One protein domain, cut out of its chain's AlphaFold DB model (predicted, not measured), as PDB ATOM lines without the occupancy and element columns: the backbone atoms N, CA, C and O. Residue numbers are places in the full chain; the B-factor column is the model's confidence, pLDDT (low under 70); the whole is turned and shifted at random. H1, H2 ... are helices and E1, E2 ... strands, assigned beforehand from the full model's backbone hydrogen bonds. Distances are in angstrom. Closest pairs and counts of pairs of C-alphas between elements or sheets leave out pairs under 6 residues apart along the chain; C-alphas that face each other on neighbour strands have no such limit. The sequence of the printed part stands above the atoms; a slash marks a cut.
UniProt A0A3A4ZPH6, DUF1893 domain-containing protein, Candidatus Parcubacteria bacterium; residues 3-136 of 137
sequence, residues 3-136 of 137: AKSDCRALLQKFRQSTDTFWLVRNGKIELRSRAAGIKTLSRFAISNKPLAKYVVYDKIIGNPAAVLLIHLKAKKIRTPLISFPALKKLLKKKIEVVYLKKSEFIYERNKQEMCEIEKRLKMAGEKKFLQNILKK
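Overview. This is residues 3 to 136 of the 137 residues of the protein "DUF1893 domain-containing protein" of Candidatus Parcubacteria bacterium (UniProt A0A3A4ZPH6). What shape comes first to the eye? A twisted sheet of five strands stands between helices: H1 slants over one face, and H3 is on the opposite face, with H2, H4 and H5 packed on H3 and H6 packed on H2. H3 and H4 run side by side, and E4 and E5 bend sharply at residues 80 and 100. What is it made of? The printed part has 134 residues, of mixed class, with six named helices and five named strands in the order H1 E1 E2 H2 E3 H3 E4 H4 E5 H5 H6, and the sheet, also mixed, runs E2 E1 E3 E4 E5. It is compact, with a radius of gyration of the C-alphas of 14.0 A and spans of 40 by 34 by 28 A.

Arrangement. Where is the first helix? H1, residues 3 to 16, is on the sheet at a height of 8.2 A, over E4, residues 76 to 83; their closest C-alphas, of Arg 15 and Pro 80, are 6.0 A apart. How do the strands pair? E1, residues 21 to 25, and E2, residues 28 to 33, form an antiparallel hairpin, with N 23 and O 31 at 3.0 A, within hydrogen-bond range. So are N 22 and O 57, 2.9 A, between E1 and antiparallel E3, residues 55 to 58; N 56 and O 76, 2.9 A, between E3 and parallel E4; and N 77 and O 96, 2.8 A, between E4 and parallel E5, residues 96 to 103. Which helices join the strands? H3, residues 63 to 71, and H4, residues 84 to 92, make the strand-helix-strand units E3, H3, E4 and E4, H4, E5, each a helix between two parallel neighbour strands; E2, H2, E3, with H2 at residues 39 to 46, is a split unit with E1 between its strands, and the three crossovers are right-handed. H4 is on the sheet but over none of its strands, and H2 only grazes the sheet with residues 39 to 41. What surrounds H3? H3, the hub, touches H4 at Asn 63 and Ala 86, closest C-alphas 4.3 A apart, H2 at Leu 41 and Leu 68, 6.3 A, and H5, residues 116 to 124, at Pro 64 and Glu 118, 6.2 A. H6, residues 126 to 134, touches H2, about perpendicular at 87 degrees, with closest C-alphas Ile 46 and Leu 134 5.3 A apart, and only just touches H3, with 3 pairs of C-alphas within 8 A. Every O i to N i+4 pair is within hydrogen-bond range in H2, H3, H4, H5 and H6, and 8 of 10 are in H1.

Along the chain. Where does H1 begin? C-alpha 3 is at (15.258, 5.890, -29.438), and H1 is 21.1 A long. How long are E4 and E5? They measure 16.5 A and 18.1 A. Where does H6 end? C-alpha 134 is at (29.889, -14.099, -56.178).

Size, cuts and confidence. How far does it reach? The two C-alphas farthest apart, of Ser 5 and Lys 135, are 41.2 A apart. Is it continuous and confident? The printed part has no cut, and its long link, E5 to H5, is residues 104 to 115. Mean pLDDT of the printed part is 93.1, with residues 3 to 6 under 70.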
ATOM      1  N   ALA A   3      14.650   6.664 -28.337       50.00
ATOM      2  CA  ALA A   3      15.258   5.890 -29.438       50.00
ATOM      3  C   ALA A   3      14.539   4.566 -29.805       50.00
ATOM      4  O   ALA A   3      14.645   4.086 -30.938       50.00
ATOM      5  N   LYS A   4      13.828   3.932 -28.857       48.09
ATOM      6  CA  LYS A   4      13.180   2.620 -29.081       48.09
ATOM      7  C   LYS A   4      11.820   2.731 -29.786       48.09
ATOM      8  O   LYS A   4      11.481   1.833 -30.558       48.09
ATOM      9  N   SER A   5      11.067   3.807 -29.551       57.38
ATOM     10  CA  SER A   5       9.768   4.076 -30.187       57.38
ATOM     11  C   SER A   5       9.910   4.288 -31.700       57.38
ATOM     12  O   SER A   5       9.206   3.642 -32.481       57.38
ATOM     13  N   ASP A   6      10.903   5.077 -32.118       61.53
ATOM     14  CA  ASP A   6      11.118   5.447 -33.525       61.53
ATOM     15  C   ASP A   6      11.505   4.251 -34.403       61.53
ATOM     16  O   ASP A   6      11.026   4.092 -35.530       61.53
ATOM     17  N   CYS A   7      12.320   3.340 -33.859       71.56
ATOM     18  CA  CYS A   7      12.720   2.123 -34.564       71.56
ATOM     19  C   CYS A   7      11.523   1.222 -34.903       71.56
ATOM     20  O   CYS A   7      11.506   0.588 -35.962       71.56
ATOM     21  N   ARG A   8      10.523   1.140 -34.015       81.06
ATOM     22  CA  ARG A   8       9.354   0.272 -34.212       81.06
ATOM     23  C   ARG A   8       8.347   0.898 -35.175       81.06
ATOM     24  O   ARG A   8       7.811   0.183 -36.019       81.06
ATOM     25  N   ALA A   9       8.156   2.216 -35.108       87.94
ATOM     26  CA  ALA A   9       7.290   2.950 -36.028       87.94
ATOM     27  C   ALA A   9       7.779   2.842 -37.484       87.94
ATOM     28  O   ALA A   9       7.006   2.490 -38.379       87.94
ATOM     29  N   LEU A  10       9.082   3.042 -37.727       91.88
ATOM     30  CA  LEU A  10       9.637   2.932 -39.079       91.88
ATOM     31  C   LEU A  10       9.592   1.491 -39.610       91.88
ATOM     32  O   LEU A  10       9.313   1.279 -40.791       91.88
ATOM     33  N   LEU A  11       9.790   0.492 -38.742       94.75
ATOM     34  CA  LEU A  11       9.620  -0.918 -39.103       94.75
ATOM     35  C   LEU A  11       8.168  -1.248 -39.479       94.75
ATOM     36  O   LEU A  11       7.938  -1.998 -40.429       94.75
ATOM     37  N   GLN A  12       7.188  -0.670 -38.786       94.19
ATOM     38  CA  GLN A  12       5.777  -0.847 -39.125       94.19
ATOM     39  C   GLN A  12       5.440  -0.201 -40.480       94.19
ATOM     40  O   GLN A  12       4.819  -0.850 -41.325       94.19
ATOM     41  N   LYS A  13       5.940   1.015 -40.743       94.38
ATOM     42  CA  LYS A  13       5.816   1.676 -42.054       94.38
ATOM     43  C   LYS A  13       6.457   0.843 -43.166       94.38
ATOM     44  O   LYS A  13       5.861   0.630 -44.220       94.38
ATOM     45  N   PHE A  14       7.654   0.315 -42.922       96.56
ATOM     46  CA  PHE A  14       8.334  -0.570 -43.863       96.56
ATOM     47  C   PHE A  14       7.531  -1.848 -44.132       96.56
ATOM     48  O   PHE A  14       7.383  -2.248 -45.289       96.56
ATOM     49  N   ARG A  15       6.962  -2.474 -43.092       95.94
ATOM     50  CA  ARG A  15       6.107  -3.664 -43.216       95.94
ATOM     51  C   ARG A  15       4.925  -3.414 -44.150       95.94
ATOM     52  O   ARG A  15       4.676  -4.266 -44.997       95.94
ATOM     53  N   GLN A  16       4.252  -2.276 -44.009       95.75
ATOM     54  CA  GLN A  16       3.078  -1.896 -44.805       95.75
ATOM     55  C   GLN A  16       3.427  -1.444 -46.230       95.75
ATOM     56  O   GLN A  16       2.582  -1.505 -47.114       95.75
ATOM     57  N   SER A  17       4.669  -1.017 -46.478       95.69
ATOM     58  CA  SER A  17       5.101  -0.610 -47.818       95.69
ATOM     59  C   SER A  17       5.162  -1.780 -48.811       95.69
ATOM     60  O   SER A  17       5.352  -2.937 -48.428       95.69
ATOM     61  N   THR A  18       5.116  -1.475 -50.107       96.31
ATOM     62  CA  THR A  18       5.374  -2.448 -51.187       96.31
ATOM     63  C   THR A  18       6.855  -2.809 -51.336       96.31
ATOM     64  O   THR A  18       7.204  -3.694 -52.113       96.31
ATOM     65  N   ASP A  19       7.745  -2.100 -50.640       97.44
ATOM     66  CA  ASP A  19       9.184  -2.301 -50.756       97.44
ATOM     67  C   ASP A  19       9.624  -3.534 -49.966       97.44
ATOM     68  O   ASP A  19       9.092  -3.854 -48.899       97.44
ATOM     69  N   THR A  20      10.614  -4.238 -50.505       97.19
ATOM     70  CA  THR A  20      11.187  -5.445 -49.905       97.19
ATOM     71  C   THR A  20      12.482  -5.160 -49.162       97.19
ATOM     72  O   THR A  20      12.879  -5.974 -48.335       97.19
ATOM     73  N   PHE A  21      13.124  -4.018 -49.424       98.38
ATOM     74  CA  PHE A  21      14.409  -3.674 -48.828       98.38
ATOM     75  C   PHE A  21      14.638  -2.160 -48.770       98.38
ATOM     76  O   PHE A  21      14.488  -1.497 -49.799       98.38
ATOM     77  N   TRP A  22      15.071  -1.632 -47.618       98.31
ATOM     78  CA  TRP A  22      15.573  -0.258 -47.477       98.31
ATOM     79  C   TRP A  22      16.982  -0.217 -46.877       98.31
ATOM     80  O   TRP A  22      17.318  -0.996 -45.984       98.31
ATOM     81  N   LEU A  23      17.772   0.771 -47.305       97.88
ATOM     82  CA  LEU A  23      18.950   1.228 -46.565       97.88
ATOM     83  C   LEU A  23      18.657   2.574 -45.926       97.88
ATOM     84  O   LEU A  23      18.304   3.531 -46.617       97.88
ATOM     85  N   VAL A  24      18.829   2.638 -44.610       96.88
ATOM     86  CA  VAL A  24      18.609   3.850 -43.825       96.88
ATOM     87  C   VAL A  24      19.916   4.276 -43.173       96.88
ATOM     88  O   VAL A  24      20.599   3.460 -42.553       96.88
ATOM     89  N   ARG A  25      20.263   5.556 -43.293       95.12
ATOM     90  CA  ARG A  25      21.421   6.173 -42.636       95.12
ATOM     91  C   ARG A  25      20.997   7.528 -42.088       95.12
ATOM     92  O   ARG A  25      20.337   8.287 -42.788       95.12
ATOM     93  N   ASN A  26      21.331   7.805 -40.828       90.75
ATOM     94  CA  ASN A  26      20.977   9.054 -40.140       90.75
ATOM     95  C   ASN A  26      19.476   9.400 -40.254       90.75
ATOM     96  O   ASN A  26      19.111  10.522 -40.574       90.75
ATOM     97  N   GLY A  27      18.601   8.400 -40.092       88.25
ATOM     98  CA  GLY A  27      17.144   8.567 -40.209       88.25
ATOM     99  C   GLY A  27      16.603   8.721 -41.639       88.25
ATOM    100  O   GLY A  27      15.398   8.605 -41.844       88.25
ATOM    101  N   LYS A  28      17.464   8.901 -42.650       93.12
ATOM    102  CA  LYS A  28      17.071   9.061 -44.056       93.12
ATOM    103  C   LYS A  28      17.135   7.733 -44.809       93.12
ATOM    104  O   LYS A  28      18.107   6.986 -44.697       93.12
ATOM    105  N   ILE A  29      16.106   7.449 -45.607       95.81
ATOM    106  CA  ILE A  29      16.109   6.318 -46.545       95.81
ATOM    107  C   ILE A  29      16.958   6.716 -47.759       95.81
ATOM    108  O   ILE A  29      16.567   7.604 -48.510       95.81
ATOM    109  N   GLU A  30      18.108   6.069 -47.950       96.75
ATOM    110  CA  GLU A  30      19.008   6.325 -49.088       96.75
ATOM    111  C   GLU A  30      18.747   5.393 -50.270       96.75
ATOM    112  O   GLU A  30      19.049   5.737 -51.408       96.75
ATOM    113  N   LEU A  31      18.188   4.207 -50.016       97.44
ATOM    114  CA  LEU A  31      17.856   3.251 -51.066       97.44
ATOM    115  C   LEU A  31      16.580   2.497 -50.728       97.44
ATOM    116  O   LEU A  31      16.359   2.112 -49.578       97.44
ATOM    117  N   ARG A  32      15.787   2.232 -51.767       97.69
ATOM    118  CA  ARG A  32      14.628   1.344 -51.735       97.69
ATOM    119  C   ARG A  32      14.736   0.314 -52.849       97.69
ATOM    120  O   ARG A  32      15.302   0.581 -53.904       97.69
ATOM    121  N   SER A  33      14.188  -0.867 -52.614       97.81
ATOM    122  CA  SER A  33      14.076  -1.913 -53.622       97.81
ATOM    123  C   SER A  33      12.794  -2.703 -53.408       97.81
ATOM    124  O   SER A  33      12.355  -2.904 -52.277       97.81
ATOM    125  N   ARG A  34      12.221  -3.166 -54.520       97.00
ATOM    126  CA  ARG A  34      11.086  -4.100 -54.577       97.00
ATOM    127  C   ARG A  34      11.504  -5.474 -55.102       97.00
ATOM    128  O   ARG A  34      10.666  -6.331 -55.361       97.00
ATOM    129  N   ALA A  35      12.807  -5.688 -55.304       95.56
ATOM    130  CA  ALA A  35      13.307  -6.942 -55.842       95.56
ATOM    131  C   ALA A  35      13.008  -8.098 -54.877       95.56
ATOM    132  O   ALA A  35      13.220  -7.990 -53.668       95.56
ATOM    133  N   ALA A  36      12.518  -9.206 -55.427       89.75
ATOM    134  CA  ALA A  36      12.143 -10.379 -54.653       89.75
ATOM    135  C   ALA A  36      13.357 -11.193 -54.175       89.75
ATOM    136  O   ALA A  36      14.413 -11.213 -54.820       89.75
ATOM    137  N   GLY A  37      13.161 -11.924 -53.074       90.50
ATOM    138  CA  GLY A  37      14.164 -12.808 -52.486       90.50
ATOM    139  C   GLY A  37      15.457 -12.071 -52.139       90.50
ATOM    140  O   GLY A  37      15.456 -10.894 -51.795       90.50
ATOM    141  N   ILE A  38      16.586 -12.756 -52.296       94.25
ATOM    142  CA  ILE A  38      17.909 -12.209 -51.962       94.25
ATOM    143  C   ILE A  38      18.516 -11.319 -53.057       94.25
ATOM    144  O   ILE A  38      19.661 -10.900 -52.923       94.25
ATOM    145  N   LYS A  39      17.789 -11.010 -54.144       95.38
ATOM    146  CA  LYS A  39      18.344 -10.319 -55.326       95.38
ATOM    147  C   LYS A  39      19.039  -9.002 -54.980       95.38
ATOM    148  O   LYS A  39      20.094  -8.702 -55.532       95.38
ATOM    149  N   THR A  40      18.461  -8.207 -54.077       96.44
ATOM    150  CA  THR A  40      19.089  -6.951 -53.638       96.44
ATOM    151  C   THR A  40      20.422  -7.235 -52.950       96.44
ATOM    152  O   THR A  40      21.443  -6.730 -53.403       96.44
ATOM    153  N   LEU A  41      20.443  -8.105 -51.938       97.44
ATOM    154  CA  LEU A  41      21.662  -8.475 -51.212       97.44
ATOM    155  C   LEU A  41      22.729  -9.105 -52.118       97.44
ATOM    156  O   LEU A  41      23.902  -8.766 -51.992       97.44
ATOM    157  N   SER A  42      22.338  -9.960 -53.066       96.56
ATOM    158  CA  SER A  42      23.262 -10.544 -54.043       96.56
ATOM    159  C   SER A  42      23.951  -9.474 -54.887       96.56
ATOM    160  O   SER A  42      25.162  -9.543 -55.059       96.56
ATOM    161  N   ARG A  43      23.222  -8.448 -55.357       96.31
ATOM    162  CA  ARG A  43      23.826  -7.322 -56.094       96.31
ATOM    163  C   ARG A  43      24.848  -6.569 -55.242       96.31
ATOM    164  O   ARG A  43      25.937  -6.281 -55.720       96.31
ATOM    165  N   PHE A  44      24.530  -6.298 -53.974       96.69
ATOM    166  CA  PHE A  44      25.490  -5.679 -53.052       96.69
ATOM    167  C   PHE A  44      26.737  -6.547 -52.846       96.69
ATOM    168  O   PHE A  44      27.842  -6.008 -52.816       96.69
ATOM    169  N   ALA A  45      26.571  -7.869 -52.735       96.19
ATOM    170  CA  ALA A  45      27.679  -8.807 -52.566       96.19
ATOM    171  C   ALA A  45      28.578  -8.852 -53.809       96.19
ATOM    172  O   ALA A  45      29.789  -8.711 -53.686       96.19
ATOM    173  N   ILE A  46      27.986  -8.960 -55.002       96.00
ATOM    174  CA  ILE A  46      28.717  -8.967 -56.279       96.00
ATOM    175  C   ILE A  46      29.481  -7.650 -56.478       96.00
ATOM    176  O   ILE A  46      30.646  -7.666 -56.867       96.00
ATOM    177  N   SER A  47      28.866  -6.507 -56.154       94.75
ATOM    178  CA  SER A  47      29.519  -5.193 -56.232       94.75
ATOM    179  C   SER A  47      30.449  -4.874 -55.051       94.75
ATOM    180  O   SER A  47      30.931  -3.747 -54.968       94.75
ATOM    181  N   ASN A  48      30.665  -5.808 -54.116       92.75
ATOM    182  CA  ASN A  48      31.472  -5.620 -52.905       92.75
ATOM    183  C   ASN A  48      31.131  -4.331 -52.119       92.75
ATOM    184  O   ASN A  48      32.012  -3.613 -51.646       92.75
ATOM    185  N   LYS A  49      29.838  -4.001 -51.999       94.56
ATOM    186  CA  LYS A  49      29.361  -2.775 -51.336       94.56
ATOM    187  C   LYS A  49      28.982  -3.060 -49.876       94.56
ATOM    188  O   LYS A  49      27.890  -3.580 -49.641       94.56
ATOM    189  N   PRO A  50      29.818  -2.714 -48.878       96.69
ATOM    190  CA  PRO A  50      29.533  -3.025 -47.480       96.69
ATOM    191  C   PRO A  50      28.332  -2.238 -46.937       96.69
ATOM    192  O   PRO A  50      28.086  -1.088 -47.305       96.69
ATOM    193  N   LEU A  51      27.624  -2.846 -45.985       97.88
ATOM    194  CA  LEU A  51      26.414  -2.319 -45.351       97.88
ATOM    195  C   LEU A  51      26.627  -1.853 -43.899       97.88
ATOM    196  O   LEU A  51      25.666  -1.536 -43.204       97.88
ATOM    197  N   ALA A  52      27.876  -1.781 -43.428       97.44
ATOM    198  CA  ALA A  52      28.201  -1.471 -42.030       97.44
ATOM    199  C   ALA A  52      27.676  -0.106 -41.543       97.44
ATOM    200  O   ALA A  52      27.341   0.037 -40.370       97.44
ATOM    201  N   LYS A  53      27.577   0.880 -42.446       97.25
ATOM    202  CA  LYS A  53      27.106   2.245 -42.151       97.25
ATOM    203  C   LYS A  53      25.582   2.416 -42.204       97.25
ATOM    204  O   LYS A  53      25.093   3.530 -42.036       97.25
ATOM    205  N   TYR A  54      24.844   1.343 -42.486       97.88
ATOM    206  CA  TYR A  54      23.401   1.373 -42.699       97.88
ATOM    207  C   TYR A  54      22.644   0.594 -41.627       97.88
ATOM    208  O   TYR A  54      23.114  -0.417 -41.102       97.88
ATOM    209  N   VAL A  55      21.416   1.037 -41.366       97.88
ATOM    210  CA  VAL A  55      20.359   0.181 -40.837       97.88
ATOM    211  C   VAL A  55      19.666  -0.461 -42.029       97.88
ATOM    212  O   VAL A  55      19.090   0.228 -42.874       97.88
ATOM    213  N   VAL A  56      19.755  -1.784 -42.105       98.38
ATOM    214  CA  VAL A  56      19.170  -2.568 -43.188       98.38
ATOM    215  C   VAL A  56      17.753  -2.960 -42.810       98.38
ATOM    216  O   VAL A  56      17.542  -3.613 -41.789       98.38
ATOM    217  N   TYR A  57      16.790  -2.589 -43.645       98.25
ATOM    218  CA  TYR A  57      15.434  -3.111 -43.571       98.25
ATOM    219  C   TYR A  57      15.258  -4.136 -44.681       98.25
ATOM    220  O   TYR A  57      15.537  -3.831 -45.836       98.25
ATOM    221  N   ASP A  58      14.785  -5.327 -44.345       98.06
ATOM    222  CA  ASP A  58      14.460  -6.378 -45.311       98.06
ATOM    223  C   ASP A  58      13.147  -7.030 -44.885       98.06
ATOM    224  O   ASP A  58      12.903  -7.210 -43.691       98.06
ATOM    225  N   LYS A  59      12.251  -7.310 -45.833       97.00
ATOM    226  CA  LYS A  59      10.901  -7.789 -45.516       97.00
ATOM    227  C   LYS A  59      10.939  -9.167 -44.855       97.00
ATOM    228  O   LYS A  59      10.099  -9.453 -44.000       97.00
ATOM    229  N   ILE A  60      11.876 -10.018 -45.277       96.81
ATOM    230  CA  ILE A  60      11.987 -11.397 -44.809       96.81
ATOM    231  C   ILE A  60      13.463 -11.771 -44.697       96.81
ATOM    232  O   ILE A  60      14.179 -11.841 -45.691       96.81
ATOM    233  N   ILE A  61      13.903 -12.104 -43.485       98.00
ATOM    234  CA  ILE A  61      15.267 -12.564 -43.225       98.00
ATOM    235  C   ILE A  61      15.273 -14.077 -43.020       98.00
ATOM    236  O   ILE A  61      15.028 -14.585 -41.926       98.00
ATOM    237  N   GLY A  62      15.567 -14.792 -44.103       97.12
ATOM    238  CA  GLY A  62      15.933 -16.206 -44.069       97.12
ATOM    239  C   GLY A  62      17.426 -16.429 -43.828       97.12
ATOM    240  O   GLY A  62      18.227 -15.489 -43.837       97.12
ATOM    241  N   ASN A  63      17.824 -17.688 -43.654       96.25
ATOM    242  CA  ASN A  63      19.217 -18.082 -43.459       96.25
ATOM    243  C   ASN A  63      20.127 -17.617 -44.625       96.25
ATOM    244  O   ASN A  63      21.194 -17.063 -44.351       96.25
ATOM    245  N   PRO A  64      19.707 -17.697 -45.911       96.81
ATOM    246  CA  PRO A  64      20.469 -17.143 -47.037       96.81
ATOM    247  C   PRO A  64      20.698 -15.632 -46.947       96.81
ATOM    248  O   PRO A  64      21.804 -15.157 -47.207       96.81
ATOM    249  N   ALA A  65      19.677 -14.873 -46.542       97.94
ATOM    250  CA  ALA A  65      19.797 -13.429 -46.361       97.94
ATOM    251  C   ALA A  65      20.767 -13.098 -45.216       97.94
ATOM    252  O   ALA A  65      21.617 -12.225 -45.368       97.94
ATOM    253  N   ALA A  66      20.707 -13.837 -44.101       98.31
ATOM    254  CA  ALA A  66      21.633 -13.664 -42.983       98.31
ATOM    255  C   ALA A  66      23.098 -13.903 -43.383       98.31
ATOM    256  O   ALA A  66      23.963 -13.118 -42.996       98.31
ATOM    257  N   VAL A  67      23.381 -14.935 -44.190       98.00
ATOM    258  CA  VAL A  67      24.736 -15.195 -44.718       98.00
ATOM    259  C   VAL A  67      25.249 -13.999 -45.523       98.00
ATOM    260  O   VAL A  67      26.364 -13.530 -45.287       98.00
ATOM    261  N   LEU A  68      24.426 -13.453 -46.424       98.12
ATOM    262  CA  LEU A  68      24.802 -12.283 -47.222       98.12
ATOM    263  C   LEU A  68      24.979 -11.027 -46.361       98.12
ATOM    264  O   LEU A  68      25.943 -10.296 -46.549       98.12
ATOM    265  N   LEU A  69      24.106 -10.788 -45.383       98.50
ATOM    266  CA  LEU A  69      24.205  -9.635 -44.480       98.50
ATOM    267  C   LEU A  69      25.481  -9.669 -43.632       98.50
ATOM    268  O   LEU A  69      26.115  -8.632 -43.434       98.50
ATOM    269  N   ILE A  70      25.887 -10.857 -43.177       98.38
ATOM    270  CA  ILE A  70      27.156 -11.060 -42.467       98.38
ATOM    271  C   ILE A  70      28.336 -10.777 -43.395       98.38
ATOM    272  O   ILE A  70      29.235 -10.025 -43.017       98.38
ATOM    273  N   HIS A  71      28.322 -11.332 -44.610       97.62
ATOM    274  CA  HIS A  71      29.358 -11.076 -45.613       97.62
ATOM    275  C   HIS A  71      29.487  -9.576 -45.927       97.62
ATOM    276  O   HIS A  71      30.590  -9.034 -45.966       97.62
ATOM    277  N   LEU A  72      28.354  -8.881 -46.034       98.12
ATOM    278  CA  LEU A  72      28.260  -7.443 -46.280       98.12
ATOM    279  C   LEU A  72      28.557  -6.576 -45.046       98.12
ATOM    280  O   LEU A  72      28.410  -5.357 -45.107       98.12
ATOM    281  N   LYS A  73      28.992  -7.167 -43.928       98.25
ATOM    282  CA  LYS A  73      29.358  -6.463 -42.687       98.25
ATOM    283  C   LYS A  73      28.209  -5.642 -42.077       98.25
ATOM    284  O   LYS A  73      28.474  -4.665 -41.376       98.25
ATOM    285  N   ALA A  74      26.951  -6.019 -42.318       98.38
ATOM    286  CA  ALA A  74      25.796  -5.343 -41.727       98.38
ATOM    287  C   ALA A  74      25.858  -5.394 -40.191       98.38
ATOM    288  O   ALA A  74      26.236  -6.410 -39.606       98.38
ATOM    289  N   LYS A  75      25.489  -4.287 -39.536       98.19
ATOM    290  CA  LYS A  75      25.530  -4.157 -38.067       98.19
ATOM    291  C   LYS A  75      24.156  -4.017 -37.427       98.19
ATOM    292  O   LYS A  75      23.983  -4.430 -36.285       98.19
ATOM    293  N   LYS A  76      23.190  -3.468 -38.166       97.94
ATOM    294  CA  LYS A  76      21.829  -3.210 -37.695       97.94
ATOM    295  C   LYS A  76      20.829  -3.685 -38.738       97.94
ATOM    296  O   LYS A  76      20.880  -3.243 -39.884       97.94
ATOM    297  N   ILE A  77      19.929  -4.577 -38.337       98.44
ATOM    298  CA  ILE A  77      18.896  -5.170 -39.188       98.44
ATOM    299  C   ILE A  77      17.528  -4.945 -38.551       98.44
ATOM    300  O   ILE A  77      17.364  -5.030 -37.329       98.44
ATOM    301  N   ARG A  78      16.541  -4.657 -39.394       97.75
ATOM    302  CA  ARG A  78      15.131  -4.489 -39.050       97.75
ATOM    303  C   ARG A  78      14.302  -5.325 -40.016       97.75
ATOM    304  O   ARG A  78      14.443  -5.180 -41.225       97.75
ATOM    305  N   THR A  79      13.461  -6.218 -39.509       97.88
ATOM    306  CA  THR A  79      12.677  -7.106 -40.378       97.88
ATOM    307  C   THR A  79      11.303  -7.432 -39.807       97.88
ATOM    308  O   THR A  79      11.180  -7.740 -38.627       97.88
ATOM    309  N   PRO A  80      10.227  -7.412 -40.601       97.44
ATOM    310  CA  PRO A  80       8.946  -7.946 -40.159       97.44
ATOM    311  C   PRO A  80       9.014  -9.435 -39.792       97.44
ATOM    312  O   PRO A  80       8.408  -9.835 -38.799       97.44
ATOM    313  N   LEU A  81       9.756 -10.248 -40.552       96.75
ATOM    314  CA  LEU A  81       9.814 -11.702 -40.387       96.75
ATOM    315  C   LEU A  81      11.254 -12.219 -40.441       96.75
ATOM    316  O   LEU A  81      12.015 -11.884 -41.350       96.75
ATOM    317  N   ILE A  82      11.620 -13.079 -39.494       98.31
ATOM    318  CA  ILE A  82      12.927 -13.738 -39.455       98.31
ATOM    319  C   ILE A  82      12.794 -15.232 -39.147       98.31
ATOM    320  O   ILE A  82      11.978 -15.614 -38.306       98.31
ATOM    321  N   SER A  83      13.601 -16.080 -39.791       97.50
ATOM    322  CA  SER A  83      13.682 -17.502 -39.435       97.50
ATOM    323  C   SER A  83      14.602 -17.742 -38.234       97.50
ATOM    324  O   SER A  83      15.542 -16.983 -37.974       97.50
ATOM    325  N   PHE A  84      14.359 -18.820 -37.490       97.00
ATOM    326  CA  PHE A  84      15.164 -19.184 -36.327       97.00
ATOM    327  C   PHE A  84      16.659 -19.376 -36.664       97.00
ATOM    328  O   PHE A  84      17.493 -18.783 -35.965       97.00
ATOM    329  N   PRO A  85      17.043 -20.089 -37.748       96.31
ATOM    330  CA  PRO A  85      18.445 -20.214 -38.149       96.31
ATOM    331  C   PRO A  85      19.106 -18.865 -38.444       96.31
ATOM    332  O   PRO A  85      20.255 -18.638 -38.049       96.31
ATOM    333  N   ALA A  86      18.378 -17.955 -39.097       98.06
ATOM    334  CA  ALA A  86      18.876 -16.627 -39.422       98.06
ATOM    335  C   ALA A  86      19.133 -15.798 -38.157       98.06
ATOM    336  O   ALA A  86      20.228 -15.258 -37.986       98.06
ATOM    337  N   LEU A  87      18.164 -15.757 -37.235       98.38
ATOM    338  CA  LEU A  87      18.290 -15.021 -35.977       98.38
ATOM    339  C   LEU A  87      19.476 -15.531 -35.149       98.38
ATOM    340  O   LEU A  87      20.326 -14.736 -34.747       98.38
ATOM    341  N   LYS A  88      19.589 -16.853 -34.957       98.06
ATOM    342  CA  LYS A  88      20.704 -17.473 -34.217       98.06
ATOM    343  C   LYS A  88      22.061 -17.064 -34.797       98.06
ATOM    344  O   LYS A  88      22.994 -16.756 -34.054       98.06
ATOM    345  N   LYS A  89      22.175 -17.030 -36.127       97.06
ATOM    346  CA  LYS A  89      23.419 -16.680 -36.823       97.06
ATOM    347  C   LYS A  89      23.795 -15.209 -36.654       97.06
ATOM    348  O   LYS A  89      24.953 -14.910 -36.366       97.06
ATOM    349  N   LEU A  90      22.825 -14.307 -36.804       98.38
ATOM    350  CA  LEU A  90      23.037 -12.865 -36.658       98.38
ATOM    351  C   LEU A  90      23.437 -12.500 -35.221       98.38
ATOM    352  O   LEU A  90      24.409 -11.768 -35.024       98.38
ATOM    353  N   LEU A  91      22.772 -13.089 -34.220       97.81
ATOM    354  CA  LEU A  91      23.106 -12.877 -32.808       97.81
ATOM    355  C   LEU A  91      24.508 -13.392 -32.458       97.81
ATOM    356  O   LEU A  91      25.270 -12.681 -31.807       97.81
ATOM    357  N   LYS A  92      24.914 -14.566 -32.971       98.12
ATOM    358  CA  LYS A  92      26.286 -15.088 -32.795       98.12
ATOM    359  C   LYS A  92      27.355 -14.130 -33.341       98.12
ATOM    360  O   LYS A  92      28.487 -14.129 -32.866       98.12
ATOM    361  N   LYS A  93      27.013 -13.304 -34.336       97.94
ATOM    362  CA  LYS A  93      27.893 -12.276 -34.914       97.94
ATOM    363  C   LYS A  93      27.720 -10.891 -34.277       97.94
ATOM    364  O   LYS A  93      28.274  -9.927 -34.802       97.94
ATOM    365  N   LYS A  94      26.994 -10.795 -33.155       97.62
ATOM    366  CA  LYS A  94      26.695  -9.545 -32.434       97.62
ATOM    367  C   LYS A  94      26.040  -8.487 -33.335       97.62
ATOM    368  O   LYS A  94      26.304  -7.296 -33.199       97.62
ATOM    369  N   ILE A  95      25.219  -8.924 -34.291       98.12
ATOM    370  CA  ILE A  95      24.447  -8.028 -35.156       98.12
ATOM    371  C   ILE A  95      23.149  -7.670 -34.437       98.12
ATOM    372  O   ILE A  95      22.440  -8.547 -33.946       98.12
ATOM    373  N   GLU A  96      22.834  -6.381 -34.383       97.62
ATOM    374  CA  GLU A  96      21.624  -5.883 -33.743       97.62
ATOM    375  C   GLU A  96      20.412  -6.151 -34.645       97.62
ATOM    376  O   GLU A  96      20.328  -5.621 -35.756       97.62
ATOM    377  N   VAL A  97      19.455  -6.951 -34.172       97.19
ATOM    378  CA  VAL A  97      18.261  -7.326 -34.942       97.19
ATOM    379  C   VAL A  97      17.003  -6.921 -34.188       97.19
ATOM    380  O   VAL A  97      16.797  -7.335 -33.052       97.19
ATOM    381  N   VAL A  98      16.125  -6.165 -34.848       96.69
ATOM    382  CA  VAL A  98      14.745  -5.950 -34.385       96.69
ATOM    383  C   VAL A  98      13.807  -6.627 -35.367       96.69
ATOM    384  O   VAL A  98      13.941  -6.447 -36.582       96.69
ATOM    385  N   TYR A  99      12.858  -7.395 -34.840       96.62
ATOM    386  CA  TYR A  99      11.889  -8.116 -35.650       96.62
ATOM    387  C   TYR A  99      10.481  -8.096 -35.057       96.62
ATOM    388  O   TYR A  99      10.312  -7.807 -33.874       96.62
ATOM    389  N   LEU A 100       9.469  -8.383 -35.886       95.44
ATOM    390  CA  LEU A 100       8.070  -8.465 -35.440       95.44
ATOM    391  C   LEU A 100       7.607  -9.910 -35.239       95.44
ATOM    392  O   LEU A 100       6.919 -10.200 -34.266       95.44
ATOM    393  N   LYS A 101       7.985 -10.818 -36.144       95.94
ATOM    394  CA  LYS A 101       7.633 -12.239 -36.082       95.94
ATOM    395  C   LYS A 101       8.858 -13.118 -36.312       95.94
ATOM    396  O   LYS A 101       9.724 -12.796 -37.124       95.94
ATOM    397  N   LYS A 102       8.886 -14.256 -35.619       97.00
ATOM    398  CA  LYS A 102       9.850 -15.340 -35.814       97.00
ATOM    399  C   LYS A 102       9.134 -16.565 -36.387       97.00
ATOM    400  O   LYS A 102       8.012 -16.852 -35.976       97.00
ATOM    401  N   SER A 103       9.773 -17.273 -37.310       94.56
ATOM    402  CA  SER A 103       9.330 -18.580 -37.815       94.56
ATOM    403  C   SER A 103      10.445 -19.616 -37.686       94.56
ATOM    404  O   SER A 103      11.602 -19.260 -37.469       94.56
ATOM    405  N   GLU A 104      10.112 -20.898 -37.814       92.12
ATOM    406  CA  GLU A 104      11.113 -21.968 -37.841       92.12
ATOM    407  C   GLU A 104      12.003 -21.837 -39.088       92.12
ATOM    408  O   GLU A 104      13.213 -21.644 -38.978       92.12
ATOM    409  N   PHE A 105      11.373 -21.780 -40.266       91.50
ATOM    410  CA  PHE A 105      12.006 -21.515 -41.559       91.50
ATOM    411  C   PHE A 105      11.235 -20.457 -42.353       91.50
ATOM    412  O   PHE A 105      10.154 -20.016 -41.951       91.50
ATOM    413  N   ILE A 106      11.807 -20.012 -43.474       92.69
ATOM    414  CA  ILE A 106      11.067 -19.233 -44.469       92.69
ATOM    415  C   ILE A 106      10.422 -20.205 -45.453       92.69
ATOM    416  O   ILE A 106      11.095 -21.075 -46.005       92.69
ATOM    417  N   TYR A 107       9.123 -20.034 -45.659       88.31
ATOM    418  CA  TYR A 107       8.317 -20.836 -46.570       88.31
ATOM    419  C   TYR A 107       8.077 -20.081 -47.876       88.31
ATOM    420  O   TYR A 107       8.202 -18.852 -47.927       88.31
ATOM    421  N   GLU A 108       7.713 -20.818 -48.918       88.56
ATOM    422  CA  GLU A 108       7.206 -20.241 -50.158       88.56
ATOM    423  C   GLU A 108       5.925 -19.424 -49.922       88.56
ATOM    424  O   GLU A 108       5.289 -19.490 -48.867       88.56
ATOM    425  N   ARG A 109       5.529 -18.609 -50.907       79.94
ATOM    426  CA  ARG A 109       4.360 -17.713 -50.773       79.94
ATOM    427  C   ARG A 109       3.054 -18.463 -50.495       79.94
ATOM    428  O   ARG A 109       2.218 -17.945 -49.760       79.94
ATOM    429  N   ASN A 110       2.909 -19.671 -51.041       80.19
ATOM    430  CA  ASN A 110       1.789 -20.580 -50.777       80.19
ATOM    431  C   ASN A 110       1.867 -21.251 -49.388       80.19
ATOM    432  O   ASN A 110       0.926 -21.925 -48.993       80.19
ATOM    433  N   LYS A 111       2.963 -21.048 -48.641       76.00
ATOM    434  CA  LYS A 111       3.245 -21.571 -47.292       76.00
ATOM    435  C   LYS A 111       3.245 -23.097 -47.157       76.00
ATOM    436  O   LYS A 111       3.198 -23.591 -46.037       76.00
ATOM    437  N   GLN A 112       3.314 -23.830 -48.263       80.19
ATOM    438  CA  GLN A 112       3.267 -25.295 -48.241       80.19
ATOM    439  C   GLN A 112       4.658 -25.914 -48.084       80.19
ATOM    440  O   GLN A 112       4.808 -26.934 -47.422       80.19
ATOM    441  N   GLU A 113       5.689 -25.265 -48.628       85.94
ATOM    442  CA  GLU A 113       7.049 -25.797 -48.626       85.94
ATOM    443  C   GLU A 113       8.083 -24.798 -48.114       85.94
ATOM    444  O   GLU A 113       7.905 -23.579 -48.179       85.94
ATOM    445  N   MET A 114       9.207 -25.328 -47.625       87.00
ATOM    446  CA  MET A 114      10.398 -24.533 -47.330       87.00
ATOM    447  C   MET A 114      10.879 -23.822 -48.599       87.00
ATOM    448  O   MET A 114      10.934 -24.427 -49.665       87.00
ATOM    449  N   CYS A 115      11.280 -22.557 -48.470       89.25
ATOM    450  CA  CYS A 115      11.753 -21.782 -49.606       89.25
ATOM    451  C   CYS A 115      12.938 -22.465 -50.307       89.25
ATOM    452  O   CYS A 115      13.896 -22.895 -49.659       89.25
ATOM    453  N   GLU A 116      12.924 -22.482 -51.637       89.75
ATOM    454  CA  GLU A 116      13.982 -23.089 -52.454       89.75
ATOM    455  C   GLU A 116      15.383 -22.552 -52.116       89.75
ATOM    456  O   GLU A 116      16.376 -23.281 -52.107       89.75
ATOM    457  N   ILE A 117      15.486 -21.267 -51.774       90.06
ATOM    458  CA  ILE A 117      16.769 -20.651 -51.415       90.06
ATOM    459  C   ILE A 117      17.259 -21.152 -50.043       90.06
ATOM    460  O   ILE A 117      18.460 -21.371 -49.871       90.06
ATOM    461  N   GLU A 118      16.351 -21.375 -49.084       89.12
ATOM    462  CA  GLU A 118      16.672 -21.993 -47.785       89.12
ATOM    463  C   GLU A 118      17.174 -23.430 -47.986       89.12
ATOM    464  O   GLU A 118      18.248 -23.778 -47.481       89.12
ATOM    465  N   LYS A 119      16.468 -24.233 -48.801       91.00
ATOM    466  CA  LYS A 119      16.865 -25.611 -49.150       91.00
ATOM    467  C   LYS A 119      18.264 -25.645 -49.780       91.00
ATOM    468  O   LYS A 119      19.133 -26.392 -49.329       91.00
ATOM    469  N   ARG A 120      18.527 -24.790 -50.777       89.81
ATOM    470  CA  ARG A 120      19.832 -24.711 -51.467       89.81
ATOM    471  C   ARG A 120      20.983 -24.406 -50.518       89.81
ATOM    472  O   ARG A 120      22.029 -25.043 -50.617       89.81
ATOM    473  N   LEU A 121      20.804 -23.452 -49.603       90.81
ATOM    474  CA  LEU A 121      21.825 -23.157 -48.597       90.81
ATOM    475  C   LEU A 121      22.034 -24.349 -47.655       90.81
ATOM    476  O   LEU A 121      23.181 -24.686 -47.365       90.81
ATOM    477  N   LYS A 122      20.948 -24.983 -47.193       88.88
ATOM    478  CA  LYS A 122      21.005 -26.142 -46.293       88.88
ATOM    479  C   LYS A 122      21.804 -27.299 -46.905       88.88
ATOM    480  O   LYS A 122      22.596 -27.905 -46.196       88.88
ATOM    481  N   MET A 123      21.644 -27.557 -48.204       89.12
ATOM    482  CA  MET A 123      22.370 -28.616 -48.922       89.12
ATOM    483  C   MET A 123      23.821 -28.244 -49.260       89.12
ATOM    484  O   MET A 123      24.721 -29.061 -49.114       89.12
ATOM    485  N   ALA A 124      24.067 -27.022 -49.745       90.00
ATOM    486  CA  ALA A 124      25.382 -26.635 -50.264       90.00
ATOM    487  C   ALA A 124      26.368 -26.167 -49.179       90.00
ATOM    488  O   ALA A 124      27.580 -26.183 -49.401       90.00
ATOM    489  N   GLY A 125      25.859 -25.692 -48.041       92.81
ATOM    490  CA  GLY A 125      26.646 -25.002 -47.024       92.81
ATOM    491  C   GLY A 125      26.981 -23.549 -47.396       92.81
ATOM    492  O   GLY A 125      26.956 -23.135 -48.558       92.81
ATOM    493  N   GLU A 126      27.316 -22.747 -46.382       93.94
ATOM    494  CA  GLU A 126      27.477 -21.288 -46.514       93.94
ATOM    495  C   GLU A 126      28.580 -20.883 -47.494       93.94
ATOM    496  O   GLU A 126      28.377 -19.994 -48.321       93.94
ATOM    497  N   LYS A 127      29.739 -21.553 -47.428       93.38
ATOM    498  CA  LYS A 127      30.902 -21.241 -48.271       93.38
ATOM    499  C   LYS A 127      30.561 -21.402 -49.753       93.38
ATOM    500  O   LYS A 127      30.774 -20.477 -50.534       93.38
ATOM    501  N   LYS A 128      29.992 -22.553 -50.129       94.31
ATOM    502  CA  LYS A 128      29.615 -22.853 -51.517       94.31
ATOM    503  C   LYS A 128      28.474 -21.952 -51.984       94.31
ATOM    504  O   LYS A 128      28.527 -21.433 -53.094       94.31
ATOM    505  N   PHE A 129      27.485 -21.700 -51.125       94.38
ATOM    506  CA  PHE A 129      26.399 -20.770 -51.425       94.38
ATOM    507  C   PHE A 129      26.921 -19.368 -51.759       94.38
ATOM    508  O   PHE A 129      26.571 -18.814 -52.801       94.38
ATOM    509  N   LEU A 130      27.796 -18.811 -50.918       93.62
ATOM    510  CA  LEU A 130      28.356 -17.482 -51.134       93.62
ATOM    511  C   LEU A 130      29.215 -17.431 -52.406       93.62
ATOM    512  O   LEU A 130      29.040 -16.525 -53.216       93.62
ATOM    513  N   GLN A 131      30.074 -18.430 -52.637       94.00
ATOM    514  CA  GLN A 131      30.857 -18.536 -53.874       94.00
ATOM    515  C   GLN A 131      29.964 -18.557 -55.121       94.00
ATOM    516  O   GLN A 131      30.247 -17.857 -56.090       94.00
ATOM    517  N   ASN A 132      28.859 -19.307 -55.090       93.19
ATOM    518  CA  ASN A 132      27.914 -19.382 -56.204       93.19
ATOM    519  C   ASN A 132      27.205 -18.050 -56.480       93.19
ATOM    520  O   ASN A 132      26.813 -17.804 -57.616       93.19
ATOM    521  N   ILE A 133      27.014 -17.197 -55.470       92.31
ATOM    522  CA  ILE A 133      26.494 -15.839 -55.673       92.31
ATOM    523  C   ILE A 133      27.570 -14.940 -56.285       92.31
ATOM    524  O   ILE A 133      27.292 -14.240 -57.251       92.31
ATOM    525  N   LEU A 134      28.796 -14.985 -55.759       91.81
ATOM    526  CA  LEU A 134      29.889 -14.099 -56.178       91.81
ATOM    527  C   LEU A 134      30.436 -14.410 -57.581       91.81
ATOM    528  O   LEU A 134      30.982 -13.520 -58.225       91.81
ATOM    529  N   LYS A 135      30.279 -15.647 -58.070       89.50
ATOM    530  CA  LYS A 135      30.670 -16.049 -59.434       89.50
ATOM    531  C   LYS A 135      29.730 -15.538 -60.532       89.50
ATOM    532  O   LYS A 135      30.108 -15.579 -61.694       89.50
ATOM    533  N   LYS A 136      28.528 -15.063 -60.192       77.31
ATOM    534  CA  LYS A 136      27.524 -14.569 -61.154       77.31
ATOM    535  C   LYS A 136      27.764 -13.106 -61.560       77.31
ATOM    536  O   LYS A 136      26.820 -12.322 -61.525       77.31
TER     537      LYS A 136